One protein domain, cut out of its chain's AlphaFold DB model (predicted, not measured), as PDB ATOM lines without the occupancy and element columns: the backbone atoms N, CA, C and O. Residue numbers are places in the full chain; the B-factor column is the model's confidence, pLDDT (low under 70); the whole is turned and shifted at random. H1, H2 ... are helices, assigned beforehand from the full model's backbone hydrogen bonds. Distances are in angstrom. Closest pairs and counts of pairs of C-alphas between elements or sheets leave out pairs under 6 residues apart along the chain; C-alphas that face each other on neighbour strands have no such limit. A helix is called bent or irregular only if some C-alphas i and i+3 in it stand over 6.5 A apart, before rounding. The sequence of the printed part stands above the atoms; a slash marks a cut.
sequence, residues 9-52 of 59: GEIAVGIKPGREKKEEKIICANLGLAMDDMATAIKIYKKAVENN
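AT A GLANCE: This is residues 9 to 52 of the 59 residues of an uncharacterized protein of Desulfobacteraceae bacterium (UniProt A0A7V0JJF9). From its first residue the printed part makes an open hook: the small helix H1, then a wide loop of unnamed chain, residues 13 to 33, that runs away from H1 and folds back, and then the long helix H2 as a straight arm that sticks out. H1 and H2 have no contact with each other, and residues 27 to 52, which take in H2, stand free. The printed part has 44 residues with two named helices, H1 then H2, and no named strand; the class is all helix, though just 21 of the 44 residues are in named elements. The whole is extended, with a radius of gyration of the C-alphas of 16.1 A, and its outline is a rod of 49 by 19 by 18 A.

HOW THE PARTS SIT: Look first at H1, residues 9 to 12, and then at H2, residues 34 to 50: they are apart, with no C-alpha of the one within 8 A of the other. Between them runs a long link of 21 residues. In the backbone of H2, 12 of 13 O i to N i+4 pairs are within hydrogen-bond range, while H1 is too short for such a pair and has its 1 O i to N i+3 pair within range.

IN THESE COORDINATES: Find C-alpha 9 at (187.874, 148.170, 181.124), where H1 begins; it ends at Ala 12, 4.9 A on. Go on to C-alpha 34 at (177.956, 157.231, 176.669), from which H2 runs 24.4 A to C-alpha 50 at (173.767, 147.598, 154.603). H2 is neither bent nor irregular, but only just: C-alphas 39 and 42 are 6.1 A apart.

THE WHOLE: The two C-alphas farthest apart are those of Glu 23, in the link, and Asn 52, at 49.1 A. Residues 12 to 17 and 20 to 25 also stand free. The printed part has no cut, the mean pLDDT of the printed part is 96.3, and no printed residue is under 70.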
ATOM      1  N   GLY A   9     186.874 148.181 182.187       94.06
ATOM      2  CA  GLY A   9     187.874 148.170 181.124       94.06
ATOM      3  C   GLY A   9     189.129 147.388 181.509       94.06
ATOM      4  O   GLY A   9     189.600 146.579 180.713       94.06
ATOM      5  N   GLU A  10     189.627 147.553 182.741       97.44
ATOM      6  CA  GLU A  10     190.820 146.850 183.242       97.44
ATOM      7  C   GLU A  10     190.628 145.328 183.256       97.44
ATOM      8  O   GLU A  10     191.551 144.582 182.923       97.44
ATOM      9  N   ILE A  11     189.426 144.864 183.607       97.19
ATOM     10  CA  ILE A  11     189.079 143.439 183.579       97.19
ATOM     11  C   ILE A  11     188.910 142.963 182.132       97.19
ATOM     12  O   ILE A  11     189.427 141.912 181.760       97.19
ATOM     13  N   ALA A  12     188.218 143.740 181.293       95.94
ATOM     14  CA  ALA A  12     187.927 143.376 179.908       95.94
ATOM     15  C   ALA A  12     189.192 143.193 179.054       95.94
ATOM     16  O   ALA A  12     189.229 142.306 178.204       95.94
ATOM     17  N   VAL A  13     190.234 143.999 179.292       97.69
ATOM     18  CA  VAL A  13     191.528 143.871 178.597       97.69
ATOM     19  C   VAL A  13     192.522 142.941 179.308       97.69
ATOM     20  O   VAL A  13     193.649 142.788 178.845       97.69
ATOM     21  N   GLY A  14     192.125 142.314 180.421       97.62
ATOM     22  CA  GLY A  14     192.948 141.355 181.164       97.62
ATOM     23  C   GLY A  14     194.073 141.970 182.004       97.62
ATOM     24  O   GLY A  14     194.976 141.249 182.415       97.62
ATOM     25  N   ILE A  15     194.034 143.280 182.275       98.44
ATOM     26  CA  ILE A  15     194.991 143.953 183.174       98.44
ATOM     27  C   ILE A  15     194.769 143.507 184.625       98.44
ATOM     28  O   ILE A  15     195.733 143.320 185.366       98.44
ATOM     29  N   LYS A  16     193.509 143.317 185.032       98.00
ATOM     30  CA  LYS A  16     193.138 142.774 186.346       98.00
ATOM     31  C   LYS A  16     192.283 141.515 186.188       98.00
ATOM     32  O   LYS A  16     191.443 141.474 185.286       98.00
ATOM     33  N   PRO A  17     192.449 140.498 187.052       97.69
ATOM     34  CA  PRO A  17     191.590 139.326 187.007       97.69
ATOM     35  C   PRO A  17     190.157 139.694 187.405       97.69
ATOM     36  O   PRO A  17     189.924 140.591 188.219       97.69
ATOM     37  N   GLY A  18     189.198 138.992 186.803       96.56
ATOM     38  CA  GLY A  18     187.801 139.021 187.226       96.56
ATOM     39  C   GLY A  18     187.591 138.163 188.475       96.56
ATOM     40  O   GLY A  18     188.359 138.220 189.426       96.56
ATOM     41  N   ARG A  19     186.546 137.335 188.472       97.38
ATOM     42  CA  ARG A  19     186.334 136.332 189.525       97.38
ATOM     43  C   ARG A  19     187.460 135.297 189.519       97.38
ATOM     44  O   ARG A  19     187.691 134.671 188.487       97.38
ATOM     45  N   GLU A  20     188.047 135.033 190.678       97.75
ATOM     46  CA  GLU A  20     189.090 134.017 190.859       97.75
ATOM     47  C   GLU A  20     188.597 132.819 191.681       97.75
ATOM     48  O   GLU A  20     189.109 131.707 191.530       97.75
ATOM     49  N   LYS A  21     187.579 133.009 192.536       98.25
ATOM     50  CA  LYS A  21     187.043 131.959 193.420       98.25
ATOM     51  C   LYS A  21     185.516 131.930 193.431       98.25
ATOM     52  O   LYS A  21     184.822 132.920 193.175       98.25
ATOM     53  N   LYS A  22     184.956 130.760 193.739       98.00
ATOM     54  CA  LYS A  22     183.503 130.533 193.716       98.00
ATOM     55  C   LYS A  22     182.783 131.290 194.836       98.00
ATOM     56  O   LYS A  22     181.644 131.709 194.658       98.00
ATOM     57  N   GLU A  23     183.451 131.491 195.965       98.12
ATOM     58  CA  GLU A  23     182.897 132.080 197.188       98.12
ATOM     59  C   GLU A  23     182.872 133.618 197.156       98.12
ATOM     60  O   GLU A  23     182.233 134.246 198.002       98.12
ATOM     61  N   GLU A  24     183.549 134.238 196.185       97.06
ATOM     62  CA  GLU A  24     183.626 135.693 196.051       97.06
ATOM     63  C   GLU A  24     182.251 136.314 195.791       97.06
ATOM     64  O   GLU A  24     181.490 135.889 194.912       97.06
ATOM     65  N   LYS A  25     181.953 137.391 196.516       95.25
ATOM     66  CA  LYS A  25     180.791 138.245 196.262       95.25
ATOM     67  C   LYS A  25     181.279 139.499 195.549       95.25
ATOM     68  O   LYS A  25     182.019 140.281 196.131       95.25
ATOM     69  N   ILE A  26     180.866 139.666 194.296       95.38
ATOM     70  CA  ILE A  26     181.267 140.787 193.441       95.38
ATOM     71  C   ILE A  26     180.041 141.661 193.219       95.38
ATOM     72  O   ILE A  26     178.973 141.156 192.875       95.38
ATOM     73  N   ILE A  27     180.208 142.965 193.414       94.31
ATOM     74  CA  ILE A  27     179.197 143.970 193.104       94.31
ATOM     75  C   ILE A  27     179.771 144.834 191.989       94.31
ATOM     76  O   ILE A  27     180.856 145.390 192.139       94.31
ATOM     77  N   CYS A  28     179.041 144.933 190.882       93.31
ATOM     78  CA  CYS A  28     179.315 145.902 189.831       93.31
ATOM     79  C   CYS A  28     178.320 147.055 189.968       93.31
ATOM     80  O   CYS A  28     177.128 146.819 190.171       93.31
ATOM     81  N   ALA A  29     178.811 148.287 189.873       92.12
ATOM     82  CA  ALA A  29     177.992 149.491 189.867       92.12
ATOM     83  C   ALA A  29     178.110 150.169 188.498       92.12
ATOM     84  O   ALA A  29     178.829 151.149 188.324       92.12
ATOM     85  N   ASN A  30     177.427 149.610 187.504       85.88
ATOM     86  CA  ASN A  30     177.359 150.169 186.160       85.88
ATOM     87  C   ASN A  30     176.433 151.394 186.152       85.88
ATOM     88  O   ASN A  30     175.213 151.267 186.226       85.88
ATOM     89  N   LEU A  31     177.039 152.579 186.066       89.19
ATOM     90  CA  LEU A  31     176.346 153.872 186.009       89.19
ATOM     91  C   LEU A  31     175.944 154.275 184.578       89.19
ATOM     92  O   LEU A  31     175.186 155.224 184.405       89.19
ATOM     93  N   GLY A  32     176.428 153.529 183.579       90.88
ATOM     94  CA  GLY A  32     176.273 153.826 182.158       90.88
ATOM     95  C   GLY A  32     177.304 154.846 181.681       90.88
ATOM     96  O   GLY A  32     177.449 155.922 182.260       90.88
ATOM     97  N   LEU A  33     178.034 154.509 180.619       93.56
ATOM     98  CA  LEU A  33     178.919 155.435 179.924       93.56
ATOM     99  C   LEU A  33     178.378 155.662 178.514       93.56
ATOM    100  O   LEU A  33     178.060 154.706 177.817       93.56
ATOM    101  N   ALA A  34     178.374 156.910 178.042       95.75
ATOM    102  CA  ALA A  34     177.956 157.231 176.669       95.75
ATOM    103  C   ALA A  34     178.767 156.468 175.596       95.75
ATOM    104  O   ALA A  34     178.335 156.295 174.457       95.75
ATOM    105  N   MET A  35     179.967 156.001 175.956       93.75
ATOM    106  CA  MET A  35     180.781 155.145 175.100       93.75
ATOM    107  C   MET A  35     180.119 153.786 174.830       93.75
ATOM    108  O   MET A  35     180.242 153.282 173.713       93.75
ATOM    109  N   ASP A  36     179.393 153.224 175.799       93.25
ATOM    110  CA  ASP A  36     178.680 151.950 175.657       93.25
ATOM    111  C   ASP A  36     177.573 152.067 174.596       93.25
ATOM    112  O   ASP A  36     177.417 151.192 173.731       93.25
ATOM    113  N   ASP A  37     176.867 153.202 174.603       96.81
ATOM    114  CA  ASP A  37     175.857 153.539 173.601       96.81
ATOM    115  C   ASP A  37     176.492 153.658 172.216       96.81
ATOM    116  O   ASP A  37     176.050 153.009 171.268       96.81
ATOM    117  N   MET A  38     177.577 154.427 172.086       97.25
ATOM    118  CA  MET A  38     178.230 154.649 170.793       97.25
ATOM    119  C   MET A  38     178.890 153.386 170.227       97.25
ATOM    120  O   MET A  38     178.834 153.158 169.014       97.25
ATOM    121  N   ALA A  39     179.450 152.520 171.077       95.12
ATOM    122  CA  ALA A  39     179.990 151.223 170.666       95.12
ATOM    123  C   ALA A  39     178.913 150.317 170.041       95.12
ATOM    124  O   ALA A  39     179.206 149.523 169.136       95.12
ATOM    125  N   THR A  40     177.665 150.458 170.493       97.62
ATOM    126  CA  THR A  40     176.508 149.693 170.016       97.62
ATOM    127  C   THR A  40     175.839 150.365 168.813       97.62
ATOM    128  O   THR A  40     175.650 149.728 167.772       97.62
ATOM    129  N   ALA A  41     175.532 151.658 168.915       98.31
ATOM    130  CA  ALA A  41     174.790 152.431 167.925       98.31
ATOM    131  C   ALA A  41     175.468 152.424 166.552       98.31
ATOM    132  O   ALA A  41     174.802 152.201 165.544       98.31
ATOM    133  N   ILE A  42     176.796 152.570 166.496       98.06
ATOM    134  CA  ILE A  42     177.542 152.559 165.228       98.06
ATOM    135  C   ILE A  42     177.393 151.209 164.511       98.06
ATOM    136  O   ILE A  42     177.227 151.173 163.292       98.06
ATOM    137  N   LYS A  43     177.441 150.093 165.250       98.25
ATOM    138  CA  LYS A  43     177.292 148.748 164.667       98.25
ATOM    139  C   LYS A  43     175.884 148.537 164.123       98.25
ATOM    140  O   LYS A  43     175.733 148.027 163.014       98.25
ATOM    141  N   ILE A  44     174.871 148.945 164.888       98.44
ATOM    142  CA  ILE A  44     173.467 148.850 164.473       98.44
ATOM    143  C   ILE A  44     173.221 149.725 163.245       98.44
ATOM    144  O   ILE A  44     172.663 149.239 162.266       98.44
ATOM    145  N   TYR A  45     173.690 150.972 163.261       98.44
ATOM    146  CA  TYR A  45     173.542 151.903 162.149       98.44
ATOM    147  C   TYR A  45     174.169 151.360 160.861       98.44
ATOM    148  O   TYR A  45     173.488 151.275 159.843       98.44
ATOM    149  N   LYS A  46     175.431 150.908 160.907       98.38
ATOM    150  CA  LYS A  46     176.106 150.320 159.736       98.38
ATOM    151  C   LYS A  46     175.324 149.139 159.166       98.38
ATOM    152  O   LYS A  46     175.067 149.094 157.967       98.38
ATOM    153  N   LYS A  47     174.867 148.234 160.036       98.56
ATOM    154  CA  LYS A  47     174.063 147.080 159.627       98.56
ATOM    155  C   LYS A  47     172.704 147.489 159.051       98.56
ATOM    156  O   LYS A  47     172.225 146.844 158.124       98.56
ATOM    157  N   ALA A  48     172.068 148.533 159.574       98.69
ATOM    158  CA  ALA A  48     170.809 149.044 159.039       98.69
ATOM    159  C   ALA A  48     170.996 149.616 157.626       98.69
ATOM    160  O   ALA A  48     170.226 149.272 156.732       98.69
ATOM    161  N   VAL A  49     172.065 150.388 157.403       98.19
ATOM    162  CA  VAL A  49     172.428 150.913 156.077       98.19
ATOM    163  C   VAL A  49     172.680 149.774 155.083       98.19
ATOM    164  O   VAL A  49     172.091 149.772 154.008       98.19
ATOM    165  N   GLU A  50     173.480 148.769 155.454       98.50
ATOM    166  CA  GLU A  50     173.767 147.598 154.603       98.50
ATOM    167  C   GLU A  50     172.506 146.813 154.208       98.50
ATOM    168  O   GLU A  50     172.439 146.249 153.119       98.50
ATOM    169  N   ASN A  51     171.494 146.785 155.080       98.56
ATOM    170  CA  ASN A  51     170.245 146.057 154.858       98.56
ATOM    171  C   ASN A  51     169.099 146.940 154.334       98.56
ATOM    172  O   ASN A  51     167.973 146.457 154.243       98.56
ATOM    173  N   ASN A  52     169.357 148.205 153.982       98.06
ATOM    174  CA  ASN A  52     168.337 149.176 153.561       98.06
ATOM    175  C   ASN A  52     167.179 149.331 154.573       98.06
ATOM    176  O   ASN A  52     166.009 149.385 154.200       98.06
TER     177      ASN A  52